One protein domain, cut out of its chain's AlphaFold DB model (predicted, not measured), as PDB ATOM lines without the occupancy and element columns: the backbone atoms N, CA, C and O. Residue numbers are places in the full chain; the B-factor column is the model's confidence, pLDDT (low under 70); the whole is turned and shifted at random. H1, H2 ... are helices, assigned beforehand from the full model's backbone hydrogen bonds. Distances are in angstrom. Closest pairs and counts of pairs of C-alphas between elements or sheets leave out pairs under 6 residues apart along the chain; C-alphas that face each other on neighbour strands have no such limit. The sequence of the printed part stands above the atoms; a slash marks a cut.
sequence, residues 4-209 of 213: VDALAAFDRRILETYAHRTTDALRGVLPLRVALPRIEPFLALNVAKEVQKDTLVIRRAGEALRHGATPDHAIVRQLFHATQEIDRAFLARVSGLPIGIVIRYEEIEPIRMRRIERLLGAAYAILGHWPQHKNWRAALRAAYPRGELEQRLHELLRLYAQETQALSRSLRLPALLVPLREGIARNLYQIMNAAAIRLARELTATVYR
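This is residues 4 to 209 of the 213 residues of an uncharacterized protein of Sulfurisoma sediminicola (UniProt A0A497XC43). Two layers of long helices, H1 with H2 and H4 with H6 and H7, face each other with their directions crossed, and H3 covers one edge, packing on H2 and H4. The short H5 caps one end, packing on the ends of H4 and H7. The 206 printed residues hold seven named helices, H1 to H7 in order, and no named strand: all helix, part aligned and part crossed. The whole is compact, radius of gyration of the C-alphas 17.6 A, and elongated, 57 by 36 by 24 A.

H2, residues 32 to 66, the longest helix by residues with 35, has a kink of 70 degrees near residue 39. It forms a hairpin with H1, residues 4 to 27, at a shallow tilt of 20 degrees; the closest C-alphas, of Arg 27 and Arg 33, are 4.5 A apart. Residues 54 to 65 of H2 alone touch the hub, H4, residues 105 to 128, at a steep tilt of 51 degrees, closest at C-alphas 61 and 124, 4.9 A. H6, residues 146 to 168, and H7, residues 175 to 208, form a hairpin at 18 degrees, closest at C-alphas 150 and 200, 5.2 A. Every O i to N i+4 pair is within hydrogen-bond range in H1, H3, residues 73 to 94, H5, residues 136 to 143, and H6, against 27 of 31 in H2, 18 of 20 in H4 and 28 of 30 in H7.

H1 begins at C-alpha 4 (488.589, 462.078, 401.263); H7 ends at C-alpha 208 (467.610, 463.848, 401.193). H7 measures 49.4 A, H2 45.9 A and H1 34.7 A.

The farthest C-alphas, of His 133 and Leu 176, are 58.9 A apart. The printed part has no cut and no long link. Confidence is under 70 at residues 30 to 31, 97 to 100, 131 to 133 and 171 to 178.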
ATOM      1  N   VAL A   4     488.181 463.194 402.131       95.12
ATOM      2  CA  VAL A   4     488.589 462.078 401.263       95.12
ATOM      3  C   VAL A   4     488.372 460.737 401.969       95.12
ATOM      4  O   VAL A   4     487.739 459.848 401.403       95.12
ATOM      5  N   ASP A   5     488.831 460.601 403.217       93.94
ATOM      6  CA  ASP A   5     488.646 459.368 403.994       93.94
ATOM      7  C   ASP A   5     487.168 459.111 404.308       93.94
ATOM      8  O   ASP A   5     486.711 457.970 404.274       93.94
ATOM      9  N   ALA A   6     486.404 460.169 404.593       93.44
ATOM     10  CA  ALA A   6     484.973 460.081 404.854       93.44
ATOM     11  C   ALA A   6     484.202 459.598 403.616       93.44
ATOM     12  O   ALA A   6     483.325 458.741 403.734       93.44
ATOM     13  N   LEU A   7     484.544 460.123 402.434       95.25
ATOM     14  CA  LEU A   7     483.944 459.710 401.170       95.25
ATOM     15  C   LEU A   7     484.327 458.271 400.812       95.25
ATOM     16  O   LEU A   7     483.444 457.491 400.470       95.25
ATOM     17  N   ALA A   8     485.597 457.889 400.969       96.69
ATOM     18  CA  ALA A   8     486.042 456.512 400.753       96.69
ATOM     19  C   ALA A   8     485.366 455.525 401.722       96.69
ATOM     20  O   ALA A   8     484.964 454.432 401.328       96.69
ATOM     21  N   ALA A   9     485.170 455.910 402.987       95.56
ATOM     22  CA  ALA A   9     484.436 455.097 403.953       95.56
ATOM     23  C   ALA A   9     482.943 454.971 403.603       95.56
ATOM     24  O   ALA A   9     482.339 453.923 403.842       95.56
ATOM     25  N   PHE A  10     482.334 456.023 403.051       94.88
ATOM     26  CA  PHE A  10     480.956 455.979 402.570       94.88
ATOM     27  C   PHE A  10     480.816 455.073 401.341       94.88
ATOM     28  O   PHE A  10     479.961 454.189 401.346       94.88
ATOM     29  N   ASP A  11     481.686 455.234 400.347       97.06
ATOM     30  CA  ASP A  11     481.746 454.392 399.150       97.06
ATOM     31  C   ASP A  11     481.936 452.908 399.502       97.06
ATOM     32  O   ASP A  11     481.143 452.056 399.096       97.06
ATOM     33  N   ARG A  12     482.874 452.610 400.410       97.50
ATOM     34  CA  ARG A  12     483.062 451.269 400.970       97.50
ATOM     35  C   ARG A  12     481.759 450.671 401.504       97.50
ATOM     36  O   ARG A  12     481.429 449.533 401.177       97.50
ATOM     37  N   ARG A  13     481.001 451.427 402.309       96.94
ATOM     38  CA  ARG A  13     479.724 450.956 402.874       96.94
ATOM     39  C   ARG A  13     478.684 450.686 401.793       96.94
ATOM     40  O   ARG A  13     477.906 449.741 401.933       96.94
ATOM     41  N   ILE A  14     478.653 451.498 400.734       96.88
ATOM     42  CA  ILE A  14     477.772 451.275 399.582       96.88
ATOM     43  C   ILE A  14     478.122 449.939 398.932       96.88
ATOM     44  O   ILE A  14     477.238 449.100 398.757       96.88
ATOM     45  N   LEU A  15     479.400 449.721 398.624       96.94
ATOM     46  CA  LEU A  15     479.864 448.526 397.934       96.94
ATOM     47  C   LEU A  15     479.684 447.252 398.777       96.94
ATOM     48  O   LEU A  15     479.214 446.239 398.261       96.94
ATOM     49  N   GLU A  16     479.971 447.307 400.080       96.94
ATOM     50  CA  GLU A  16     479.719 446.204 401.018       96.94
ATOM     51  C   GLU A  16     478.220 445.873 401.103       96.94
ATOM     52  O   GLU A  16     477.830 444.711 400.975       96.94
ATOM     53  N   THR A  17     477.358 446.889 401.232       97.25
ATOM     54  CA  THR A  17     475.893 446.707 401.260       97.25
ATOM     55  C   THR A  17     475.382 446.114 399.950       97.25
ATOM     56  O   THR A  17     474.539 445.214 399.943       97.25
ATOM     57  N   TYR A  18     475.900 446.605 398.828       96.44
ATOM     58  CA  TYR A  18     475.558 446.125 397.498       96.44
ATOM     59  C   TYR A  18     475.952 444.659 397.298       96.44
ATOM     60  O   TYR A  18     475.146 443.851 396.823       96.44
ATOM     61  N   ALA A  19     477.169 444.296 397.703       93.81
ATOM     62  CA  ALA A  19     477.675 442.937 397.608       93.81
ATOM     63  C   ALA A  19     476.911 441.975 398.524       93.81
ATOM     64  O   ALA A  19     476.565 440.874 398.092       93.81
ATOM     65  N   HIS A  20     476.583 442.403 399.745       93.81
ATOM     66  CA  HIS A  20     475.781 441.620 400.681       93.81
ATOM     67  C   HIS A  20     474.393 441.315 400.104       93.81
ATOM     68  O   HIS A  20     474.044 440.151 399.935       93.81
ATOM     69  N   ARG A  21     473.656 442.341 399.653       93.69
ATOM     70  CA  ARG A  21     472.325 442.173 399.036       93.69
ATOM     71  C   ARG A  21     472.353 441.307 397.782       93.69
ATOM     72  O   ARG A  21     471.415 440.555 397.529       93.69
ATOM     73  N   THR A  22     473.410 441.435 396.984       91.69
ATOM     74  CA  THR A  22     473.617 440.587 395.806       91.69
ATOM     75  C   THR A  22     473.814 439.132 396.231       91.69
ATOM     76  O   THR A  22     473.123 438.252 395.731       91.69
ATOM     77  N   THR A  23     474.703 438.881 397.193       88.88
ATOM     78  CA  THR A  23     474.999 437.543 397.733       88.88
ATOM     79  C   THR A  23     473.757 436.893 398.343       88.88
ATOM     80  O   THR A  23     473.452 435.744 398.033       88.88
ATOM     81  N   ASP A  24     472.980 437.642 399.125       89.75
ATOM     82  CA  ASP A  24     471.726 437.170 399.712       89.75
ATOM     83  C   ASP A  24     470.710 436.771 398.638       89.75
ATOM     84  O   ASP A  24     470.110 435.700 398.713       89.75
ATOM     85  N   ALA A  25     470.556 437.587 397.591       88.38
ATOM     86  CA  ALA A  25     469.676 437.260 396.475       88.38
ATOM     87  C   ALA A  25     470.155 436.017 395.698       88.38
ATOM     88  O   ALA A  25     469.332 435.212 395.262       88.38
ATOM     89  N   LEU A  26     471.473 435.809 395.572       84.50
ATOM     90  CA  LEU A  26     472.039 434.612 394.937       84.50
ATOM     91  C   LEU A  26     471.746 433.328 395.728       84.50
ATOM     92  O   LEU A  26     471.623 432.267 395.115       84.50
ATOM     93  N   ARG A  27     471.555 433.398 397.057       83.88
ATOM     94  CA  ARG A  27     471.120 432.236 397.865       83.88
ATOM     95  C   ARG A  27     469.743 431.713 397.455       83.88
ATOM     96  O   ARG A  27     469.460 430.533 397.658       83.88
ATOM     97  N   GLY A  28     468.909 432.558 396.849       81.94
ATOM     98  CA  GLY A  28     467.599 432.179 396.321       81.94
ATOM     99  C   GLY A  28     467.634 431.442 394.978       81.94
ATOM    100  O   GLY A  28     466.594 430.970 394.531       81.94
ATOM    101  N   VAL A  29     468.798 431.323 394.323       78.12
ATOM    102  CA  VAL A  29     468.906 430.813 392.945       78.12
ATOM    103  C   VAL A  29     469.731 429.524 392.896       78.12
ATOM    104  O   VAL A  29     470.897 429.495 393.282       78.12
ATOM    105  N   LEU A  30     469.153 428.433 392.385       62.78
ATOM    106  CA  LEU A  30     469.897 427.208 392.056       62.78
ATOM    107  C   LEU A  30     470.606 427.358 390.695       62.78
ATOM    108  O   LEU A  30     470.048 427.989 389.799       62.78
ATOM    109  N   PRO A  31     471.818 426.795 390.499       68.38
ATOM    110  CA  PRO A  31     472.628 426.018 391.448       68.38
ATOM    111  C   PRO A  31     473.499 426.876 392.387       68.38
ATOM    112  O   PRO A  31     474.222 426.332 393.222       68.38
ATOM    113  N   LEU A  32     473.442 428.209 392.275       70.38
ATOM    114  CA  LEU A  32     474.324 429.135 392.996       70.38
ATOM    115  C   LEU A  32     474.227 428.982 394.513       70.38
ATOM    116  O   LEU A  32     475.259 429.000 395.172       70.38
ATOM    117  N   ARG A  33     473.039 428.689 395.053       75.56
ATOM    118  CA  ARG A  33     472.831 428.348 396.470       75.56
ATOM    119  C   ARG A  33     473.804 427.288 397.002       75.56
ATOM    120  O   ARG A  33     474.243 427.390 398.140       75.56
ATOM    121  N   VAL A  34     474.137 426.274 396.199       73.81
ATOM    122  CA  VAL A  34     475.012 425.158 396.609       73.81
ATOM    123  C   VAL A  34     476.487 425.555 396.549       73.81
ATOM    124  O   VAL A  34     477.279 425.146 397.395       73.81
ATOM    125  N   ALA A  35     476.868 426.355 395.553       75.50
ATOM    126  CA  ALA A  35     478.246 426.802 395.382       75.50
ATOM    127  C   ALA A  35     478.614 427.965 396.320       75.50
ATOM    128  O   ALA A  35     479.780 428.087 396.696       75.50
ATOM    129  N   LEU A  36     477.636 428.798 396.704       79.12
ATOM    130  CA  LEU A  36     477.858 430.079 397.374       79.12
ATOM    131  C   LEU A  36     478.723 429.978 398.641       79.12
ATOM    132  O   LEU A  36     479.719 430.697 398.695       79.12
ATOM    133  N   PRO A  37     478.467 429.058 399.596       80.94
ATOM    134  CA  PRO A  37     479.266 428.985 400.822       80.94
ATOM    135  C   PRO A  37     480.761 428.741 400.569       80.94
ATOM    136  O   PRO A  37     481.607 429.174 401.342       80.94
ATOM    137  N   ARG A  38     481.110 428.071 399.459       77.81
ATOM    138  CA  ARG A  38     482.507 427.797 399.089       77.81
ATOM    139  C   ARG A  38     483.194 428.991 398.425       77.81
ATOM    140  O   ARG A  38     484.418 429.067 398.448       77.81
ATOM    141  N   ILE A  39     482.427 429.904 397.828       79.19
ATOM    142  CA  ILE A  39     482.953 431.079 397.115       79.19
ATOM    143  C   ILE A  39     482.805 432.383 397.909       79.19
ATOM    144  O   ILE A  39     483.416 433.378 397.536       79.19
ATOM    145  N   GLU A  40     482.051 432.405 399.009       82.31
ATOM    146  CA  GLU A  40     481.888 433.587 399.872       82.31
ATOM    147  C   GLU A  40     483.219 434.219 400.329       82.31
ATOM    148  O   GLU A  40     483.351 435.440 400.195       82.31
ATOM    149  N   PRO A  41     484.249 433.459 400.760       83.62
ATOM    150  CA  PRO A  41     485.552 434.044 401.092       83.62
ATOM    151  C   PRO A  41     486.203 434.758 399.899       83.62
ATOM    152  O   PRO A  41     486.779 435.836 400.044       83.62
ATOM    153  N   PHE A  42     486.070 434.185 398.700       84.88
ATOM    154  CA  PHE A  42     486.548 434.799 397.465       84.88
ATOM    155  C   PHE A  42     485.772 436.084 397.137       84.88
ATOM    156  O   PHE A  42     486.382 437.093 396.783       84.88
ATOM    157  N   LEU A  43     484.443 436.082 397.298       86.25
ATOM    158  CA  LEU A  43     483.609 437.270 397.094       86.25
ATOM    159  C   LEU A  43     483.988 438.395 398.064       86.25
ATOM    160  O   LEU A  43     484.108 439.541 397.635       86.25
ATOM    161  N   ALA A  44     484.251 438.078 399.334       87.69
ATOM    162  CA  ALA A  44     484.707 439.053 400.323       87.69
ATOM    163  C   ALA A  44     486.064 439.673 399.943       87.69
ATOM    164  O   ALA A  44     486.227 440.893 399.999       87.69
ATOM    165  N   LEU A  45     487.021 438.855 399.483       88.44
ATOM    166  CA  LEU A  45     488.299 439.351 398.962       88.44
ATOM    167  C   LEU A  45     488.108 440.228 397.718       88.44
ATOM    168  O   LEU A  45     488.781 441.250 397.582       88.44
ATOM    169  N   ASN A  46     487.183 439.867 396.825       90.44
ATOM    170  CA  ASN A  46     486.881 440.669 395.643       90.44
ATOM    171  C   ASN A  46     486.255 442.023 396.017       90.44
ATOM    172  O   ASN A  46     486.640 443.037 395.448       90.44
ATOM    173  N   VAL A  47     485.353 442.069 397.003       93.94
ATOM    174  CA  VAL A  47     484.802 443.335 397.520       93.94
ATOM    175  C   VAL A  47     485.908 444.203 398.110       93.94
ATOM    176  O   VAL A  47     486.003 445.372 397.758       93.94
ATOM    177  N   ALA A  48     486.792 443.641 398.939       94.00
ATOM    178  CA  ALA A  48     487.917 444.388 399.505       94.00
ATOM    179  C   ALA A  48     488.842 444.967 398.416       94.00
ATOM    180  O   ALA A  48     489.282 446.114 398.512       94.00
ATOM    181  N   LYS A  49     489.087 444.198 397.350       95.25
ATOM    182  CA  LYS A  49     489.835 444.637 396.167       95.25
ATOM    183  C   LYS A  49     489.139 445.802 395.450       95.25
ATOM    184  O   LYS A  49     489.795 446.773 395.087       95.25
ATOM    185  N   GLU A  50     487.828 445.729 395.247       96.38
ATOM    186  CA  GLU A  50     487.062 446.811 394.615       96.38
ATOM    187  C   GLU A  50     487.021 448.077 395.495       96.38
ATOM    188  O   GLU A  50     487.252 449.168 394.983       96.38
ATOM    189  N   VAL A  51     486.900 447.942 396.822       97.62
ATOM    190  CA  VAL A  51     487.037 449.066 397.773       97.62
ATOM    191  C   VAL A  51     488.406 449.743 397.648       97.62
ATOM    192  O   VAL A  51     488.506 450.969 397.693       97.62
ATOM    193  N   GLN A  52     489.481 448.965 397.488       97.94
ATOM    194  CA  GLN A  52     490.827 449.510 397.311       97.94
ATOM    195  C   GLN A  52     490.943 450.332 396.017       97.94
ATOM    196  O   GLN A  52     491.563 451.399 396.028       97.94
ATOM    197  N   LYS A  53     490.332 449.866 394.920       98.00
ATOM    198  CA  LYS A  53     490.292 450.594 393.644       98.00
ATOM    199  C   LYS A  53     489.508 451.897 393.768       98.00
ATOM    200  O   LYS A  53     490.026 452.946 393.395       98.00
ATOM    201  N   ASP A  54     488.309 451.850 394.341       98.38
ATOM    202  CA  ASP A  54     487.458 453.035 394.465       98.38
ATOM    203  C   ASP A  54     488.096 454.073 395.410       98.38
ATOM    204  O   ASP A  54     488.144 455.267 395.104       98.38
ATOM    205  N   THR A  55     488.751 453.616 396.485       98.38
ATOM    206  CA  THR A  55     489.556 454.473 397.374       98.38
ATOM    207  C   THR A  55     490.695 455.174 396.627       98.38
ATOM    208  O   THR A  55     490.942 456.360 396.861       98.38
ATOM    209  N   LEU A  56     491.396 454.475 395.728       98.38
ATOM    210  CA  LEU A  56     492.454 455.069 394.905       98.38
ATOM    211  C   LEU A  56     491.900 456.187 394.006       98.38
ATOM    212  O   LEU A  56     492.487 457.268 393.943       98.38
ATOM    213  N   VAL A  57     490.754 455.954 393.359       98.50
ATOM    214  CA  VAL A  57     490.089 456.950 392.504       98.50
ATOM    215  C   VAL A  57     489.663 458.181 393.314       98.50
ATOM    216  O   VAL A  57     489.946 459.312 392.916       98.50
ATOM    217  N   ILE A  58     489.051 457.980 394.484       98.38
ATOM    218  CA  ILE A  58     488.606 459.064 395.374       98.38
ATOM    219  C   ILE A  58     489.794 459.894 395.884       98.38
ATOM    220  O   ILE A  58     489.731 461.125 395.911       98.38
ATOM    221  N   ARG A  59     490.906 459.246 396.251       98.06
ATOM    222  CA  ARG A  59     492.137 459.944 396.656       98.06
ATOM    223  C   ARG A  59     492.696 460.803 395.532       98.06
ATOM    224  O   ARG A  59     493.034 461.959 395.782       98.06
ATOM    225  N   ARG A  60     492.715 460.281 394.301       98.12
ATOM    226  CA  ARG A  60     493.158 461.035 393.123       98.12
ATOM    227  C   ARG A  60     492.262 462.241 392.836       98.12
ATOM    228  O   ARG A  60     492.777 463.296 392.480       98.12
ATOM    229  N   ALA A  61     490.950 462.134 393.056       97.75
ATOM    230  CA  ALA A  61     490.040 463.280 392.975       97.75
ATOM    231  C   ALA A  61     490.402 464.375 393.997       97.75
ATOM    232  O   ALA A  61     490.470 465.555 393.661       97.75
ATOM    233  N   GLY A  62     490.678 463.975 395.242       96.62
ATOM    234  CA  GLY A  62     491.106 464.893 396.297       96.62
ATOM    235  C   GLY A  62     492.472 465.531 396.031       96.62
ATOM    236  O   GLY A  62     492.670 466.700 396.342       96.62
ATOM    237  N   GLU A  63     493.415 464.788 395.447       96.25
ATOM    238  CA  GLU A  63     494.693 465.325 394.967       96.25
ATOM    239  C   GLU A  63     494.480 466.379 393.883       96.25
ATOM    240  O   GLU A  63     495.038 467.466 393.997       96.25
ATOM    241  N   ALA A  64     493.652 466.091 392.877       95.88
ATOM    242  CA  ALA A  64     493.365 467.020 391.790       95.88
ATOM    243  C   ALA A  64     492.793 468.350 392.319       95.88
ATOM    244  O   ALA A  64     493.315 469.414 391.993       95.88
ATOM    245  N   LEU A  65     491.826 468.289 393.246       94.62
ATOM    246  CA  LEU A  65     491.267 469.478 393.903       94.62
ATOM    247  C   LEU A  65     492.317 470.306 394.646       94.62
ATOM    248  O   LEU A  65     492.333 471.527 394.514       94.62
ATOM    249  N   ARG A  66     493.207 469.664 395.416       93.56
ATOM    250  CA  ARG A  66     494.259 470.379 396.164       93.56
ATOM    251  C   ARG A  66     495.228 471.130 395.254       93.56
ATOM    252  O   ARG A  66     495.771 472.144 395.674       93.56
ATOM    253  N   HIS A  67     495.435 470.641 394.035       94.12
ATOM    254  CA  HIS A  67     496.303 471.275 393.043       94.12
ATOM    255  C   HIS A  67     495.540 472.194 392.074       94.12
ATOM    256  O   HIS A  67     496.139 472.689 391.124       94.12
ATOM    257  N   GLY A  68     494.234 472.413 392.276       92.44
ATOM    258  CA  GLY A  68     493.411 473.230 391.379       92.44
ATOM    259  C   GLY A  68     493.277 472.653 389.963       92.44
ATOM    260  O   GLY A  68     493.043 473.403 389.020       92.44
ATOM    261  N   ALA A  69     493.450 471.339 389.803       92.69
ATOM    262  CA  ALA A  69     493.406 470.658 388.516       92.69
ATOM    263  C   ALA A  69     492.080 469.911 388.332       92.69
ATOM    264  O   ALA A  69     491.615 469.212 389.232       92.69
ATOM    265  N   THR A  70     491.507 469.993 387.132       92.06
ATOM    266  CA  THR A  70     490.350 469.175 386.751       92.06
ATOM    267  C   THR A  70     490.829 467.795 386.291       92.06
ATOM    268  O   THR A  70     491.745 467.728 385.470       92.06
ATOM    269  N   PRO A  71     490.231 466.687 386.770       92.25
ATOM    270  CA  PRO A  71     490.581 465.363 386.287       92.25
ATOM    271  C   PRO A  71     490.284 465.211 384.793       92.25
ATOM    272  O   PRO A  71     489.186 465.530 384.340       92.25
ATOM    273  N   ASP A  72     491.250 464.694 384.039       93.12
ATOM    274  CA  ASP A  72     491.156 464.511 382.595       93.12
ATOM    275  C   ASP A  72     491.252 463.029 382.193       93.12
ATOM    276  O   ASP A  72     491.404 462.120 383.018       93.12
ATOM    277  N   HIS A  73     491.176 462.769 380.887       94.12
ATOM    278  CA  HIS A  73     491.264 461.412 380.359       94.12
ATOM    279  C   HIS A  73     492.634 460.751 380.613       94.12
ATOM    280  O   HIS A  73     492.715 459.526 380.735       94.12
ATOM    281  N   ALA A  74     493.715 461.532 380.727       95.88
ATOM    282  CA  ALA A  74     495.035 460.998 381.044       95.88
ATOM    283  C   ALA A  74     495.073 460.432 382.471       95.88
ATOM    284  O   ALA A  74     495.570 459.322 382.673       95.88
ATOM    285  N   ILE A  75     494.469 461.128 383.440       96.00
ATOM    286  CA  ILE A  75     494.319 460.635 384.816       96.00
ATOM    287  C   ILE A  75     493.468 459.361 384.851       96.00
ATOM    288  O   ILE A  75     493.830 458.412 385.549       96.00
ATOM    289  N   VAL A  76     492.375 459.294 384.082       97.44
ATOM    290  CA  VAL A  76     491.543 458.078 383.995       97.44
ATOM    291  C   VAL A  76     492.365 456.888 383.487       97.44
ATOM    292  O   VAL A  76     492.308 455.818 384.093       97.44
ATOM    293  N   ARG A  77     493.190 457.066 382.443       97.19
ATOM    294  CA  ARG A  77     494.087 456.003 381.944       97.19
ATOM    295  C   ARG A  77     495.128 455.569 382.976       97.19
ATOM    296  O   ARG A  77     495.343 454.374 383.163       97.19
ATOM    297  N   GLN A  78     495.746 456.515 383.683       97.19
ATOM    298  CA  GLN A  78     496.692 456.192 384.758       97.19
ATOM    299  C   GLN A  78     496.024 455.380 385.875       97.19
ATOM    300  O   GLN A  78     496.581 454.386 386.340       97.19
ATOM    301  N   LEU A  79     494.818 455.782 386.289       97.88
ATOM    302  CA  LEU A  79     494.036 455.061 387.289       97.88
ATOM    303  C   LEU A  79     493.665 453.662 386.802       97.88
ATOM    304  O   LEU A  79     493.798 452.713 387.570       97.88
ATOM    305  N   PHE A  80     493.268 453.512 385.538       96.81
ATOM    306  CA  PHE A  80     493.000 452.204 384.948       96.81
ATOM    307  C   PHE A  80     494.205 451.276 385.087       96.81
ATOM    308  O   PHE A  80     494.056 450.207 385.681       96.81
ATOM    309  N   HIS A  81     495.398 451.706 384.668       96.12
ATOM    310  CA  HIS A  81     496.619 450.911 384.834       96.12
ATOM    311  C   HIS A  81     496.923 450.590 386.301       96.12
ATOM    312  O   HIS A  81     497.201 449.440 386.636       96.12
ATOM    313  N   ALA A  82     496.775 451.560 387.205       96.69
ATOM    314  CA  ALA A  82     496.967 451.325 388.633       96.69
ATOM    315  C   ALA A  82     495.973 450.293 389.203       96.69
ATOM    316  O   ALA A  82     496.338 449.481 390.055       96.69
ATOM    317  N   THR A  83     494.730 450.248 388.704       95.38
ATOM    318  CA  THR A  83     493.771 449.206 389.105       95.38
ATOM    319  C   THR A  83     494.163 447.805 388.625       95.38
ATOM    320  O   THR A  83     493.780 446.828 389.273       95.38
ATOM    321  N   GLN A  84     494.953 447.682 387.548       94.19
ATOM    322  CA  GLN A  84     495.471 446.391 387.077       94.19
ATOM    323  C   GLN A  84     496.496 445.810 388.058       94.19
ATOM    324  O   GLN A  84     496.519 444.598 388.260       94.19
ATOM    325  N   GLU A  85     497.304 446.647 388.716       94.31
ATOM    326  CA  GLU A  85     498.223 446.186 389.771       94.31
ATOM    327  C   GLU A  85     497.461 445.608 390.967       94.31
ATOM    328  O   GLU A  85     497.814 444.550 391.489       94.31
ATOM    329  N   ILE A  86     496.357 446.255 391.355       94.81
ATOM    330  CA  ILE A  86     495.469 445.764 392.419       94.81
ATOM    331  C   ILE A  86     494.855 444.413 392.021       94.81
ATOM    332  O   ILE A  86     494.803 443.490 392.836       94.81
ATOM    333  N   ASP A  87     494.426 444.267 390.764       92.12
ATOM    334  CA  ASP A  87     493.928 442.992 390.241       92.12
ATOM    335  C   ASP A  87     495.010 441.897 390.275       92.12
ATOM    336  O   ASP A  87     494.722 440.780 390.702       92.12
ATOM    337  N   ARG A  88     496.260 442.195 389.895       91.25
ATOM    338  CA  ARG A  88     497.366 441.218 389.949       91.25
ATOM    339  C   ARG A  88     497.688 440.785 391.376       91.25
ATOM    340  O   ARG A  88     497.831 439.589 391.624       91.25
ATOM    341  N   ALA A  89     497.740 441.725 392.319       91.50
ATOM    342  CA  ALA A  89     497.941 441.416 393.734       91.50
ATOM    343  C   ALA A  89     496.807 440.536 394.291       91.50
ATOM    344  O   ALA A  89     497.050 439.587 395.039       91.50
ATOM    345  N   PHE A  90     495.564 440.804 393.882       90.75
ATOM    346  CA  PHE A  90     494.424 439.958 394.215       90.75
ATOM    347  C   PHE A  90     494.560 438.547 393.628       90.75
ATOM    348  O   PHE A  90     494.412 437.578 394.369       90.75
ATOM    349  N   LEU A  91     494.885 438.423 392.336       87.81
ATOM    350  CA  LEU A  91     495.073 437.130 391.669       87.81
ATOM    351  C   LEU A  91     496.167 436.292 392.342       87.81
ATOM    352  O   LEU A  91     495.969 435.100 392.563       87.81
ATOM    353  N   ALA A  92     497.275 436.918 392.747       87.00
ATOM    354  CA  ALA A  92     498.338 436.244 393.491       87.00
ATOM    355  C   ALA A  92     497.827 435.656 394.820       87.00
ATOM    356  O   ALA A  92     498.174 434.528 395.172       87.00
ATOM    357  N   ARG A  93     496.935 436.372 395.518       85.00
ATOM    358  CA  ARG A  93     496.347 435.954 396.803       85.00
ATOM    359  C   ARG A  93     495.312 434.835 396.671       85.00
ATOM    360  O   ARG A  93     495.116 434.083 397.621       85.00
ATOM    361  N   VAL A  94     494.648 434.724 395.520       81.19
ATOM    362  CA  VAL A  94     493.618 433.699 395.263       81.19
ATOM    363  C   VAL A  94     494.123 432.535 394.406       81.19
ATOM    364  O   VAL A  94     493.349 431.639 394.083       81.19
ATOM    365  N   SER A  95     495.417 432.517 394.071       72.69
ATOM    366  CA  SER A  95     496.054 431.512 393.207       72.69
ATOM    367  C   SER A  95     495.964 430.073 393.734       72.69
ATOM    368  O   SER A  95     495.985 429.135 392.945       72.69
ATOM    369  N   GLY A  96     495.804 429.890 395.050       70.06
ATOM    370  CA  GLY A  96     495.585 428.583 395.680       70.06
ATOM    371  C   GLY A  96     494.146 428.052 395.598       70.06
ATOM    372  O   GLY A  96     493.879 426.954 396.080       70.06
ATOM    373  N   LEU A  97     493.201 428.814 395.033       67.00
ATOM    374  CA  LEU A  97     491.821 428.363 394.849       67.00
ATOM    375  C   LEU A  97     491.682 427.523 393.567       67.00
ATOM    376  O   LEU A  97     492.334 427.817 392.567       67.00
ATOM    377  N   PRO A  98     490.766 426.538 393.524       59.38
ATOM    378  CA  PRO A  98     490.560 425.661 392.365       59.38
ATOM    379  C   PRO A  98     489.838 426.351 391.185       59.38
ATOM    380  O   PRO A  98     489.159 425.697 390.396       59.38
ATOM    381  N   ILE A  99     489.935 427.680 391.066       62.19
ATOM    382  CA  ILE A  99     489.251 428.493 390.055       62.19
ATOM    383  C   ILE A  99     490.308 429.235 389.234       62.19
ATOM    384  O   ILE A  99     490.964 430.150 389.724       62.19
ATOM    385  N   GLY A 100     490.444 428.869 387.958       67.06
ATOM    386  CA  GLY A 100     491.299 429.589 387.016       67.06
ATOM    387  C   GLY A 100     490.650 430.899 386.567       67.06
ATOM    388  O   GLY A 100     489.713 430.883 385.765       67.06
ATOM    389  N   ILE A 101     491.157 432.029 387.063       72.31
ATOM    390  CA  ILE A 101     490.709 433.370 386.670       72.31
ATOM    391  C   ILE A 101     491.739 433.964 385.714       72.31
ATOM    392  O   ILE A 101     492.872 434.235 386.102       72.31
ATOM    393  N   VAL A 102     491.335 434.195 384.467       76.38
ATOM    394  CA  VAL A 102     492.128 434.959 383.500       76.38
ATOM    395  C   VAL A 102     491.373 436.243 383.223       76.38
ATOM    396  O   VAL A 102     490.274 436.187 382.690       76.38
ATOM    397  N   ILE A 103     491.925 437.394 383.599       81.06
ATOM    398  CA  ILE A 103     491.285 438.685 383.329       81.06
ATOM    399  C   ILE A 103     491.637 439.109 381.902       81.06
ATOM    400  O   ILE A 103     492.796 439.393 381.611       81.06
ATOM    401  N   ARG A 104     490.630 439.155 381.024       84.44
ATOM    402  CA  ARG A 104     490.736 439.717 379.671       84.44
ATOM    403  C   ARG A 104     490.499 441.222 379.742       84.44
ATOM    404  O   ARG A 104     489.352 441.669 379.764       84.44
ATOM    405  N   TYR A 105     491.574 441.991 379.902       85.56
ATOM    406  CA  TYR A 105     491.483 443.436 380.127       85.56
ATOM    407  C   TYR A 105     490.858 444.168 378.940       85.56
ATOM    408  O   TYR A 105     490.096 445.104 379.147       85.56
ATOM    409  N   GLU A 106     491.084 443.683 377.726       85.94
ATOM    410  CA  GLU A 106     490.498 444.196 376.493       85.94
ATOM    411  C   GLU A 106     488.957 444.172 376.499       85.94
ATOM    412  O   GLU A 106     488.316 445.067 375.953       85.94
ATOM    413  N   GLU A 107     488.337 443.194 377.170       85.81
ATOM    414  CA  GLU A 107     486.872 443.074 377.237       85.81
ATOM    415  C   GLU A 107     486.242 443.997 378.286       85.81
ATOM    416  O   GLU A 107     485.061 444.336 378.193       85.81
ATOM    417  N   ILE A 108     487.007 444.377 379.309       90.00
ATOM    418  CA  ILE A 108     486.505 445.143 380.456       90.00
ATOM    419  C   ILE A 108     486.968 446.594 380.437       90.00
ATOM    420  O   ILE A 108     486.360 447.423 381.113       90.00
ATOM    421  N   GLU A 109     488.011 446.915 379.672       93.81
ATOM    422  CA  GLU A 109     488.610 448.245 379.600       93.81
ATOM    423  C   GLU A 109     487.578 449.343 379.313       93.81
ATOM    424  O   GLU A 109     487.508 450.273 380.119       93.81
ATOM    425  N   PRO A 110     486.691 449.239 378.300       94.25
ATOM    426  CA  PRO A 110     485.724 450.305 378.026       94.25
ATOM    427  C   PRO A 110     484.771 450.566 379.202       94.25
ATOM    428  O   PRO A 110     484.433 451.711 379.507       94.25
ATOM    429  N   ILE A 111     484.343 449.501 379.886       95.25
ATOM    430  CA  ILE A 111     483.416 449.586 381.023       95.25
ATOM    431  C   ILE A 111     484.143 450.160 382.242       95.25
ATOM    432  O   ILE A 111     483.623 451.053 382.915       95.25
ATOM    433  N   ARG A 112     485.358 449.678 382.507       95.62
ATOM    434  CA  ARG A 112     486.161 450.079 383.661       95.62
ATOM    435  C   ARG A 112     486.635 451.518 383.550       95.62
ATOM    436  O   ARG A 112     486.490 452.263 384.513       95.62
ATOM    437  N   MET A 113     487.124 451.931 382.383       97.44
ATOM    438  CA  MET A 113     487.484 453.323 382.101       97.44
ATOM    439  C   MET A 113     486.302 454.255 382.375       97.44
ATOM    440  O   MET A 113     486.446 455.241 383.093       97.44
ATOM    441  N   ARG A 114     485.105 453.890 381.898       97.56
ATOM    442  CA  ARG A 114     483.884 454.667 382.140       97.56
ATOM    443  C   ARG A 114     483.480 454.695 383.615       97.56
ATOM    444  O   ARG A 114     483.035 455.732 384.100       97.56
ATOM    445  N   ARG A 115     483.630 453.587 384.348       97.75
ATOM    446  CA  ARG A 115     483.373 453.547 385.798       97.75
ATOM    447  C   ARG A 115     484.351 454.441 386.559       97.75
ATOM    448  O   ARG A 115     483.902 455.226 387.389       97.75
ATOM    449  N   ILE A 116     485.645 454.367 386.242       98.38
ATOM    450  CA  ILE A 116     486.685 455.221 386.832       98.38
ATOM    451  C   ILE A 116     486.371 456.689 386.560       98.38
ATOM    452  O   ILE A 116     486.350 457.476 387.494       98.38
ATOM    453  N   GLU A 117     486.077 457.052 385.312       98.12
ATOM    454  CA  GLU A 117     485.724 458.423 384.933       98.12
ATOM    455  C   GLU A 117     484.511 458.938 385.721       98.12
ATOM    456  O   GLU A 117     484.548 460.029 386.294       98.12
ATOM    457  N   ARG A 118     483.439 458.139 385.803       98.06
ATOM    458  CA  ARG A 118     482.223 458.501 386.544       98.06
ATOM    459  C   ARG A 118     482.484 458.656 388.038       98.06
ATOM    460  O   ARG A 118     481.997 459.620 388.627       98.06
ATOM    461  N   LEU A 119     483.247 457.745 388.642       98.31
ATOM    462  CA  LEU A 119     483.575 457.802 390.065       98.31
ATOM    463  C   LEU A 119     484.503 458.982 390.370       98.31
ATOM    464  O   LEU A 119     484.269 459.707 391.331       98.31
ATOM    465  N   LEU A 120     485.514 459.208 389.533       98.38
ATOM    466  CA  LEU A 120     486.465 460.311 389.651       98.38
ATOM    467  C   LEU A 120     485.756 461.662 389.567       98.38
ATOM    468  O   LEU A 120     485.955 462.510 390.435       98.38
ATOM    469  N   GLY A 121     484.888 461.841 388.568       97.44
ATOM    470  CA  GLY A 121     484.087 463.054 388.409       97.44
ATOM    471  C   GLY A 121     483.124 463.275 389.577       97.44
ATOM    472  O   GLY A 121     483.029 464.390 390.088       97.44
ATOM    473  N   ALA A 122     482.463 462.212 390.052       97.25
ATOM    474  CA  ALA A 122     481.588 462.291 391.218       97.25
ATOM    475  C   ALA A 122     482.352 462.665 392.489       97.25
ATOM    476  O   ALA A 122     481.956 463.586 393.201       97.25
ATOM    477  N   ALA A 123     483.478 462.002 392.750       97.62
ATOM    478  CA  ALA A 123     484.320 462.296 393.897       97.62
ATOM    479  C   ALA A 123     484.858 463.730 393.845       97.62
ATOM    480  O   ALA A 123     484.803 464.428 394.854       97.62
ATOM    481  N   TYR A 124     485.303 464.197 392.676       97.38
ATOM    482  CA  TYR A 124     485.769 465.569 392.479       97.38
ATOM    483  C   TYR A 124     484.665 466.591 392.777       97.38
ATOM    484  O   TYR A 124     484.874 467.514 393.562       97.38
ATOM    485  N   ALA A 125     483.462 466.396 392.230       95.88
ATOM    486  CA  ALA A 125     482.331 467.287 392.478       95.88
ATOM    487  C   ALA A 125     481.927 467.309 393.961       95.88
ATOM    488  O   ALA A 125     481.752 468.381 394.538       95.88
ATOM    489  N   ILE A 126     481.822 466.138 394.598       95.62
ATOM    490  CA  ILE A 126     481.427 466.008 396.008       95.62
ATOM    491  C   ILE A 126     482.462 466.648 396.930       95.62
ATOM    492  O   ILE A 126     482.096 467.392 397.836       95.62
ATOM    493  N   LEU A 127     483.748 466.370 396.707       95.19
ATOM    494  CA  LEU A 127     484.832 466.925 397.514       95.19
ATOM    495  C   LEU A 127     484.975 468.439 397.305       95.19
ATOM    496  O   LEU A 127     485.212 469.151 398.275       95.19
ATOM    497  N   GLY A 128     484.771 468.941 396.081       94.12
ATOM    498  CA  GLY A 128     484.802 470.375 395.777       94.12
ATOM    499  C   GLY A 128     483.665 471.158 396.439       94.12
ATOM    500  O   GLY A 128     483.847 472.310 396.818       94.12
ATOM    501  N   HIS A 129     482.516 470.511 396.651       92.31
ATOM    502  CA  HIS A 129     481.389 471.081 397.391       92.31
ATOM    503  C   HIS A 129     481.405 470.733 398.879       92.31
ATOM    504  O   HIS A 129     480.455 471.097 399.570       92.31
ATOM    505  N   TRP A 130     482.420 470.021 399.388       91.19
ATOM    506  CA  TRP A 130     482.454 469.580 400.781       91.19
ATOM    507  C   TRP A 130     482.793 470.760 401.696       91.19
ATOM    508  O   TRP A 130     483.956 471.154 401.793       91.19
ATOM    509  N   PRO A 131     481.810 471.344 402.402       69.44
ATOM    510  CA  PRO A 131     482.044 472.564 403.159       69.44
ATOM    511  C   PRO A 131     482.875 472.251 404.402       69.44
ATOM    512  O   PRO A 131     482.740 471.171 404.992       69.44
ATOM    513  N   GLN A 132     483.681 473.214 404.854       67.00
ATOM    514  CA  GLN A 132     484.336 473.108 406.156       67.00
ATOM    515  C   GLN A 132     483.266 472.863 407.239       67.00
ATOM    516  O   GLN A 132     482.239 473.541 407.282       67.00
ATOM    517  N   HIS A 133     483.481 471.844 408.076       58.66
ATOM    518  CA  HIS A 133     482.615 471.458 409.203       58.66
ATOM    519  C   HIS A 133     481.212 470.908 408.874       58.66
ATOM    520  O   HIS A 133     480.402 470.759 409.788       58.66
ATOM    521  N   LYS A 134     480.903 470.536 407.621       71.31
ATOM    522  CA  LYS A 134     479.630 469.859 407.293       71.31
ATOM    523  C   LYS A 134     479.788 468.361 407.021       71.31
ATOM    524  O   LYS A 134     480.849 467.862 406.642       71.31
ATOM    525  N   ASN A 135     478.695 467.632 407.246       81.88
ATOM    526  CA  ASN A 135     478.626 466.189 407.048       81.88
ATOM    527  C   ASN A 135     478.523 465.812 405.551       81.88
ATOM    528  O   ASN A 135     478.181 466.629 404.696       81.88
ATOM    529  N   TRP A 136     478.783 464.541 405.241       85.94
ATOM    530  CA  TRP A 136     478.778 463.990 403.879       85.94
ATOM    531  C   TRP A 136     477.438 464.146 403.134       85.94
ATOM    532  O   TRP A 136     477.428 464.242 401.907       85.94
ATOM    533  N   ARG A 137     476.299 464.222 403.845       90.75
ATOM    534  CA  ARG A 137     474.986 464.442 403.210       90.75
ATOM    535  C   ARG A 137     474.889 465.844 402.627       90.75
ATOM    536  O   ARG A 137     474.367 465.999 401.529       90.75
ATOM    537  N   ALA A 138     475.400 466.850 403.337       90.38
ATOM    538  CA  ALA A 138     475.418 468.225 402.845       90.38
ATOM    539  C   ALA A 138     476.274 468.357 401.576       90.38
ATOM    540  O   ALA A 138     475.830 468.986 400.620       90.38
ATOM    541  N   ALA A 139     477.443 467.707 401.540       92.12
ATOM    542  CA  ALA A 139     478.309 467.687 400.360       92.12
ATOM    543  C   ALA A 139     477.618 467.036 399.146       92.12
ATOM    544  O   ALA A 139     477.623 467.596 398.054       92.12
ATOM    545  N   LEU A 140     476.944 465.894 399.340       93.56
ATOM    546  CA  LEU A 140     476.185 465.230 398.273       93.56
ATOM    547  C   LEU A 140     475.017 466.076 397.751       93.56
ATOM    548  O   LEU A 140     474.823 466.148 396.542       93.56
ATOM    549  N   ARG A 141     474.250 466.719 398.643       93.69
ATOM    550  CA  ARG A 141     473.136 467.607 398.257       93.69
ATOM    551  C   ARG A 141     473.617 468.834 397.486       93.69
ATOM    552  O   ARG A 141     472.909 469.302 396.606       93.69
ATOM    553  N   ALA A 142     474.789 469.357 397.841       93.06
ATOM    554  CA  ALA A 142     475.391 470.491 397.151       93.06
ATOM    555  C   ALA A 142     475.936 470.097 395.769       93.06
ATOM    556  O   ALA A 142     475.826 470.880 394.836       93.06
ATOM    557  N   ALA A 143     476.483 468.886 395.631       94.75
ATOM    558  CA  ALA A 143     477.059 468.416 394.374       94.75
ATOM    559  C   ALA A 143     476.015 467.961 393.341       94.75
ATOM    560  O   ALA A 143     476.254 468.106 392.146       94.75
ATOM    561  N   TYR A 144     474.885 467.392 393.777       96.00
ATOM    562  CA  TYR A 144     473.894 466.799 392.873       96.00
ATOM    563  C   TYR A 144     472.472 466.995 393.370       96.00
ATOM    564  O   TYR A 144     472.207 466.585 394.500       96.00
ATOM    565  N   PRO A 145     471.528 467.453 392.525       95.75
ATOM    566  CA  PRO A 145     470.093 467.339 392.775       95.75
ATOM    567  C   PRO A 145     469.653 465.893 393.036       95.75
ATOM    568  O   PRO A 145     470.306 464.934 392.626       95.75
ATOM    569  N   ARG A 146     468.492 465.715 393.680       96.19
ATOM    570  CA  ARG A 146     467.999 464.394 394.109       96.19
ATOM    571  C   ARG A 146     467.947 463.361 392.978       96.19
ATOM    572  O   ARG A 146     468.443 462.251 393.157       96.19
ATOM    573  N   GLY A 147     467.343 463.719 391.843       96.31
ATOM    574  CA  GLY A 147     467.209 462.816 390.696       96.31
ATOM    575  C   GLY A 147     468.559 462.454 390.076       96.31
ATOM    576  O   GLY A 147     468.813 461.286 389.787       96.31
ATOM    577  N   GLU A 148     469.456 463.434 389.958       97.06
ATOM    578  CA  GLU A 148     470.804 463.214 389.434       97.06
ATOM    579  C   GLU A 148     471.637 462.316 390.349       97.06
ATOM    580  O   GLU A 148     472.320 461.419 389.861       97.06
ATOM    581  N   LEU A 149     471.543 462.489 391.673       97.12
ATOM    582  CA  LEU A 149     472.254 461.633 392.622       97.12
ATOM    583  C   LEU A 149     471.818 460.167 392.498       97.12
ATOM    584  O   LEU A 149     472.670 459.280 392.436       97.12
ATOM    585  N   GLU A 150     470.508 459.905 392.430       98.12
ATOM    586  CA  GLU A 150     469.989 458.546 392.228       98.12
ATOM    587  C   GLU A 150     470.509 457.944 390.921       98.12
ATOM    588  O   GLU A 150     471.016 456.819 390.919       98.12
ATOM    589  N   GLN A 151     470.448 458.706 389.827       97.81
ATOM    590  CA  GLN A 151     470.926 458.255 388.527       97.81
ATOM    591  C   GLN A 151     472.430 457.953 388.541       97.81
ATOM    592  O   GLN A 151     472.848 456.939 387.985       97.81
ATOM    593  N   ARG A 152     473.249 458.790 389.189       97.06
ATOM    594  CA  ARG A 152     474.704 458.594 389.292       97.06
ATOM    595  C   ARG A 152     475.061 457.359 390.113       97.06
ATOM    596  O   ARG A 152     475.883 456.558 389.669       97.06
ATOM    597  N   LEU A 153     474.417 457.176 391.267       97.44
ATOM    598  CA  LEU A 153     474.599 455.985 392.101       97.44
ATOM    599  C   LEU A 153     474.203 454.715 391.340       97.44
ATOM    600  O   LEU A 153     474.942 453.729 391.348       97.44
ATOM    601  N   HIS A 154     473.065 454.744 390.639       98.00
ATOM    602  CA  HIS A 154     472.636 453.616 389.815       98.00
ATOM    603  C   HIS A 154     473.610 453.356 388.662       98.00
ATOM    604  O   HIS A 154     473.986 452.205 388.457       98.00
ATOM    605  N   GLU A 155     474.059 454.388 387.940       97.62
ATOM    606  CA  GLU A 155     475.005 454.247 386.826       97.62
ATOM    607  C   GLU A 155     476.306 453.570 387.282       97.62
ATOM    608  O   GLU A 155     476.740 452.619 386.631       97.62
ATOM    609  N   LEU A 156     476.886 453.991 388.411       97.62
ATOM    610  CA  LEU A 156     478.113 453.402 388.962       97.62
ATOM    611  C   LEU A 156     477.944 451.920 389.322       97.62
ATOM    612  O   LEU A 156     478.731 451.079 388.880       97.62
ATOM    613  N   LEU A 157     476.890 451.579 390.066       97.81
ATOM    614  CA  LEU A 157     476.615 450.194 390.460       97.81
ATOM    615  C   LEU A 157     476.260 449.312 389.253       97.81
ATOM    616  O   LEU A 157     476.654 448.148 389.184       97.81
ATOM    617  N   ARG A 158     475.560 449.868 388.259       97.00
ATOM    618  CA  ARG A 158     475.247 449.176 387.004       97.00
ATOM    619  C   ARG A 158     476.509 448.914 386.186       97.00
ATOM    620  O   ARG A 158     476.641 447.817 385.651       97.00
ATOM    621  N   LEU A 159     477.440 449.867 386.101       96.81
ATOM    622  CA  LEU A 159     478.734 449.661 385.439       96.81
ATOM    623  C   LEU A 159     479.528 448.537 386.117       96.81
ATOM    624  O   LEU A 159     480.061 447.676 385.423       96.81
ATOM    625  N   TYR A 160     479.526 448.471 387.452       95.06
ATOM    626  CA  TYR A 160     480.141 447.357 388.180       95.06
ATOM    627  C   TYR A 160     479.462 446.003 387.883       95.06
ATOM    628  O   TYR A 160     480.137 444.986 387.695       95.06
ATOM    629  N   ALA A 161     478.132 445.975 387.753       94.25
ATOM    630  CA  ALA A 161     477.405 444.779 387.326       94.25
ATOM    631  C   ALA A 161     477.777 444.342 385.896       94.25
ATOM    632  O   ALA A 161     477.982 443.153 385.650       94.25
ATOM    633  N   GLN A 162     477.896 445.291 384.959       93.38
ATOM    634  CA  GLN A 162     478.321 445.019 383.579       93.38
ATOM    635  C   GLN A 162     479.752 444.478 383.527       93.38
ATOM    636  O   GLN A 162     480.026 443.517 382.811       93.38
ATOM    637  N   GLU A 163     480.650 445.060 384.317       92.25
ATOM    638  CA  GLU A 163     482.032 444.610 384.444       92.25
ATOM    639  C   GLU A 163     482.104 443.181 385.003       92.25
ATOM    640  O   GLU A 163     482.773 442.322 384.435       92.25
ATOM    641  N   THR A 164     481.343 442.889 386.062       89.50
ATOM    642  CA  THR A 164     481.253 441.541 386.651       89.50
ATOM    643  C   THR A 164     480.709 440.525 385.643       89.50
ATOM    644  O   THR A 164     481.211 439.403 385.543       89.50
ATOM    645  N   GLN A 165     479.715 440.919 384.843       87.88
ATOM    646  CA  GLN A 165     479.187 440.085 383.767       87.88
ATOM    647  C   GLN A 165     480.240 439.822 382.682       87.88
ATOM    648  O   GLN A 165     480.371 438.679 382.241       87.88
ATOM    649  N   ALA A 166     481.007 440.829 382.265       85.81
ATOM    650  CA  ALA A 166     482.099 440.648 381.310       85.81
ATOM    651  C   ALA A 166     483.172 439.692 381.867       85.81
ATOM    652  O   ALA A 166     483.503 438.701 381.220       85.81
ATOM    653  N   LEU A 167     483.595 439.890 383.121       83.56
ATOM    654  CA  LEU A 167     484.561 439.031 383.818       83.56
ATOM    655  C   LEU A 167     484.089 437.580 383.977       83.56
ATOM    656  O   LEU A 167     484.897 436.653 383.940       83.56
ATOM    657  N   SER A 168     482.781 437.349 384.113       78.44
ATOM    658  CA  SER A 168     482.238 435.986 384.192       78.44
ATOM    659  C   SER A 168     482.524 435.161 382.928       78.44
ATOM    660  O   SER A 168     482.671 433.941 383.005       78.44
ATOM    661  N   ARG A 169     482.677 435.813 381.764       71.50
ATOM    662  CA  ARG A 169     483.066 435.160 380.502       71.50
ATOM    663  C   ARG A 169     484.547 434.795 380.470       71.50
ATOM    664  O   ARG A 169     484.953 433.999 379.618       71.50
ATOM    665  N   SER A 170     485.346 435.383 381.353       70.12
ATOM    666  CA  SER A 170     486.782 435.151 381.476       70.12
ATOM    667  C   SER A 170     487.113 434.002 382.446       70.12
ATOM    668  O   SER A 170     488.253 433.544 382.504       70.12
ATOM    669  N   LEU A 171     486.104 433.455 383.141       69.69
ATOM    670  CA  LEU A 171     486.222 432.199 383.882       69.69
ATOM    671  C   LEU A 171     486.404 431.027 382.909       69.69
ATOM    672  O   LEU A 171     485.577 430.807 382.011       69.69
ATOM    673  N   ARG A 172     487.483 430.258 383.100       65.56
ATOM    674  CA  ARG A 172     487.724 429.024 382.345       65.56
ATOM    675  C   ARG A 172     486.815 427.924 382.885       65.56
ATOM    676  O   ARG A 172     486.998 427.457 384.004       65.56
ATOM    677  N   LEU A 173     485.844 427.515 382.075       62.59
ATOM    678  CA  LEU A 173     485.001 426.346 382.319       62.59
ATOM    679  C   LEU A 173     485.138 425.370 381.141       62.59
ATOM    680  O   LEU A 173     485.384 425.822 380.019       62.59
ATOM    681  N   PRO A 174     484.960 424.055 381.365       64.44
ATOM    682  CA  PRO A 174     484.840 423.077 380.286       64.44
ATOM    683  C   PRO A 174     483.798 423.510 379.242       64.44
ATOM    684  O   PRO A 174     482.741 424.025 379.610       64.44
ATOM    685  N   ALA A 175     484.069 423.278 377.951       65.44
ATOM    686  CA  ALA A 175     483.248 423.774 376.835       65.44
ATOM    687  C   ALA A 175     481.757 423.387 376.936       65.44
ATOM    688  O   ALA A 175     480.882 424.181 376.598       65.44
ATOM    689  N   LEU A 176     481.460 422.208 377.492       62.72
ATOM    690  CA  LEU A 176     480.096 421.713 377.709       62.72
ATOM    691  C   LEU A 176     479.276 422.575 378.694       62.72
ATOM    692  O   LEU A 176     478.051 422.569 378.656       62.72
ATOM    693  N   LEU A 177     479.937 423.346 379.565       66.06
ATOM    694  CA  LEU A 177     479.303 424.195 380.583       66.06
ATOM    695  C   LEU A 177     479.164 425.666 380.149       66.06
ATOM    696  O   LEU A 177     478.716 426.505 380.934       66.06
ATOM    697  N   VAL A 178     479.524 426.006 378.907       69.88
ATOM    698  CA  VAL A 178     479.458 427.384 378.391       69.88
ATOM    699  C   VAL A 178     478.028 427.957 378.380       69.88
ATOM    700  O   VAL A 178     477.861 429.074 378.878       69.88
ATOM    701  N   PRO A 179     476.976 427.241 377.926       70.50
ATOM    702  CA  PRO A 179     475.605 427.768 377.969       70.50
ATOM    703  C   PRO A 179     475.119 428.033 379.402       70.50
ATOM    704  O   PRO A 179     474.458 429.037 379.677       70.50
ATOM    705  N   LEU A 180     475.516 427.165 380.341       72.38
ATOM    706  CA  LEU A 180     475.221 427.321 381.763       72.38
ATOM    707  C   LEU A 180     475.902 428.573 382.338       72.38
ATOM    708  O   LEU A 180     475.265 429.341 383.060       72.38
ATOM    709  N   ARG A 181     477.166 428.825 381.969       75.50
ATOM    710  CA  ARG A 181     477.912 430.035 382.356       75.50
ATOM    711  C   ARG A 181     477.185 431.305 381.936       75.50
ATOM    712  O   ARG A 181     477.081 432.236 382.726       75.50
ATOM    713  N   GLU A 182     476.679 431.358 380.708       77.12
ATOM    714  CA  GLU A 182     475.974 432.544 380.221       77.12
ATOM    715  C   GLU A 182     474.637 432.774 380.923       77.12
ATOM    716  O   GLU A 182     474.298 433.919 381.231       77.12
ATOM    717  N   GLY A 183     473.891 431.702 381.206       78.62
ATOM    718  CA  GLY A 183     472.672 431.779 382.011       78.62
ATOM    719  C   GLY A 183     472.955 432.330 383.409       78.62
ATOM    720  O   GLY A 183     472.297 433.274 383.845       78.62
ATOM    721  N   ILE A 184     473.996 431.815 384.068       78.69
ATOM    722  CA  ILE A 184     474.456 432.299 385.376       78.69
ATOM    723  C   ILE A 184     474.881 433.769 385.299       78.69
ATOM    724  O   ILE A 184     474.465 434.563 386.137       78.69
ATOM    725  N   ALA A 185     475.657 434.152 384.284       82.56
ATOM    726  CA  ALA A 185     476.134 435.520 384.096       82.56
ATOM    727  C   ALA A 185     474.991 436.522 383.883       82.56
ATOM    728  O   ALA A 185     474.997 437.605 384.468       82.56
ATOM    729  N   ARG A 186     473.993 436.164 383.061       84.06
ATOM    730  CA  ARG A 186     472.794 436.987 382.849       84.06
ATOM    731  C   ARG A 186     471.985 437.116 384.135       84.06
ATOM    732  O   ARG A 186     471.631 438.232 384.502       84.06
ATOM    733  N   ASN A 187     471.746 436.013 384.843       85.88
ATOM    734  CA  ASN A 187     471.014 436.035 386.111       85.88
ATOM    735  C   ASN A 187     471.737 436.873 387.169       85.88
ATOM    736  O   ASN A 187     471.109 437.701 387.827       85.88
ATOM    737  N   LEU A 188     473.060 436.722 387.283       87.12
ATOM    738  CA  LEU A 188     473.893 437.531 388.169       87.12
ATOM    739  C   LEU A 188     473.765 439.019 387.834       87.12
ATOM    740  O   LEU A 188     473.486 439.812 388.727       87.12
ATOM    741  N   TYR A 189     473.887 439.391 386.556       91.50
ATOM    742  CA  TYR A 189     473.706 440.775 386.119       91.50
ATOM    743  C   TYR A 189     472.329 441.333 386.501       91.50
ATOM    744  O   TYR A 189     472.244 442.447 387.013       91.50
ATOM    745  N   GLN A 190     471.247 440.571 386.299       92.38
ATOM    746  CA  GLN A 190     469.899 441.033 386.650       92.38
ATOM    747  C   GLN A 190     469.729 441.230 388.160       92.38
ATOM    748  O   GLN A 190     469.191 442.252 388.589       92.38
ATOM    749  N   ILE A 191     470.238 440.298 388.972       93.19
ATOM    750  CA  ILE A 191     470.230 440.405 390.438       93.19
ATOM    751  C   ILE A 191     471.007 441.646 390.885       93.19
ATOM    752  O   ILE A 191     470.500 442.459 391.662       93.19
ATOM    753  N   MET A 192     472.213 441.812 390.347       95.12
ATOM    754  CA  MET A 192     473.084 442.952 390.597       95.12
ATOM    755  C   MET A 192     472.417 444.273 390.195       95.12
ATOM    756  O   MET A 192     472.424 445.231 390.968       95.12
ATOM    757  N   ASN A 193     471.786 444.351 389.026       96.44
ATOM    758  CA  ASN A 193     471.112 445.568 388.575       96.44
ATOM    759  C   ASN A 193     469.866 445.887 389.424       96.44
ATOM    760  O   ASN A 193     469.640 447.041 389.782       96.44
ATOM    761  N   ALA A 194     469.088 444.878 389.823       95.75
ATOM    762  CA  ALA A 194     467.950 445.072 390.720       95.75
ATOM    763  C   ALA A 194     468.389 445.572 392.108       95.75
ATOM    764  O   ALA A 194     467.769 446.479 392.670       95.75
ATOM    765  N   ALA A 195     469.480 445.020 392.653       96.50
ATOM    766  CA  ALA A 195     470.084 445.512 393.890       96.50
ATOM    767  C   ALA A 195     470.585 446.958 393.742       96.50
ATOM    768  O   ALA A 195     470.412 447.753 394.667       96.50
ATOM    769  N   ALA A 196     471.132 447.315 392.575       97.19
ATOM    770  CA  ALA A 196     471.661 448.646 392.292       97.19
ATOM    771  C   ALA A 196     470.553 449.703 392.293       97.19
ATOM    772  O   ALA A 196     470.685 450.724 392.962       97.19
ATOM    773  N   ILE A 197     469.435 449.425 391.611       97.56
ATOM    774  CA  ILE A 197     468.265 450.317 391.562       97.56
ATOM    775  C   ILE A 197     467.725 450.578 392.972       97.56
ATOM    776  O   ILE A 197     467.505 451.727 393.355       97.56
ATOM    777  N   ARG A 198     467.514 449.514 393.761       97.19
ATOM    778  CA  ARG A 198     466.984 449.646 395.127       97.19
ATOM    779  C   ARG A 198     467.932 450.439 396.021       97.19
ATOM    780  O   ARG A 198     467.504 451.378 396.685       97.19
ATOM    781  N   LEU A 199     469.219 450.097 395.999       97.62
ATOM    782  CA  LEU A 199     470.211 450.751 396.842       97.62
ATOM    783  C   LEU A 199     470.391 452.232 396.474       97.62
ATOM    784  O   LEU A 199     470.434 453.066 397.372       97.62
ATOM    785  N   ALA A 200     470.423 452.575 395.184       97.75
ATOM    786  CA  ALA A 200     470.505 453.966 394.736       97.75
ATOM    787  C   ALA A 200     469.330 454.804 395.266       97.75
ATOM    788  O   ALA A 200     469.545 455.866 395.851       97.75
ATOM    789  N   ARG A 201     468.096 454.290 395.161       97.69
ATOM    790  CA  ARG A 201     466.891 454.944 395.701       97.69
ATOM    791  C   ARG A 201     466.963 455.161 397.206       97.69
ATOM    792  O   ARG A 201     466.672 456.253 397.691       97.69
ATOM    793  N   GLU A 202     467.347 454.133 397.955       97.12
ATOM    794  CA  GLU A 202     467.434 454.188 399.418       97.12
ATOM    795  C   GLU A 202     468.520 455.155 399.905       97.12
ATOM    796  O   GLU A 202     468.295 455.928 400.842       97.12
ATOM    797  N   LEU A 203     469.689 455.145 399.259       95.94
ATOM    798  CA  LEU A 203     470.785 456.058 399.572       95.94
ATOM    799  C   LEU A 203     470.392 457.497 399.263       95.94
ATOM    800  O   LEU A 203     470.548 458.358 400.127       95.94
ATOM    801  N   THR A 204     469.800 457.757 398.097       96.81
ATOM    802  CA  THR A 204     469.279 459.084 397.754       96.81
ATOM    803  C   THR A 204     468.216 459.532 398.753       96.81
ATOM    804  O   THR A 204     468.287 460.645 399.270       96.81
ATOM    805  N   ALA A 205     467.265 458.668 399.116       96.12
ATOM    806  CA  ALA A 205     466.274 458.986 400.142       96.12
ATOM    807  C   ALA A 205     466.927 459.299 401.500       96.12
ATOM    808  O   ALA A 205     466.503 460.231 402.178       96.12
ATOM    809  N   THR A 206     467.984 458.577 401.875       94.38
ATOM    810  CA  THR A 206     468.751 458.811 403.110       94.38
ATOM    811  C   THR A 206     469.515 460.131 403.073       94.38
ATOM    812  O   THR A 206     469.570 460.840 404.079       94.38
ATOM    813  N   VAL A 207     470.100 460.477 401.926       93.62
ATOM    814  CA  VAL A 207     470.796 461.749 401.722       93.62
ATOM    815  C   VAL A 207     469.816 462.901 401.823       93.62
ATOM    816  O   VAL A 207     470.153 463.889 402.453       93.62
ATOM    817  N   TYR A 208     468.608 462.775 401.277       94.38
ATOM    818  CA  TYR A 208     467.610 463.848 401.193       94.38
ATOM    819  C   TYR A 208     466.559 463.846 402.307       94.38
ATOM    820  O   TYR A 208     465.654 464.680 402.297       94.38
ATOM    821  N   ARG A 209     466.663 462.937 403.278       91.12
ATOM    822  CA  ARG A 209     465.767 462.921 404.435       91.12
ATOM    823  C   ARG A 209     465.975 464.199 405.274       91.12
ATOM    824  O   ARG A 209     467.131 464.544 405.539       91.12
TER     825      ARG A 209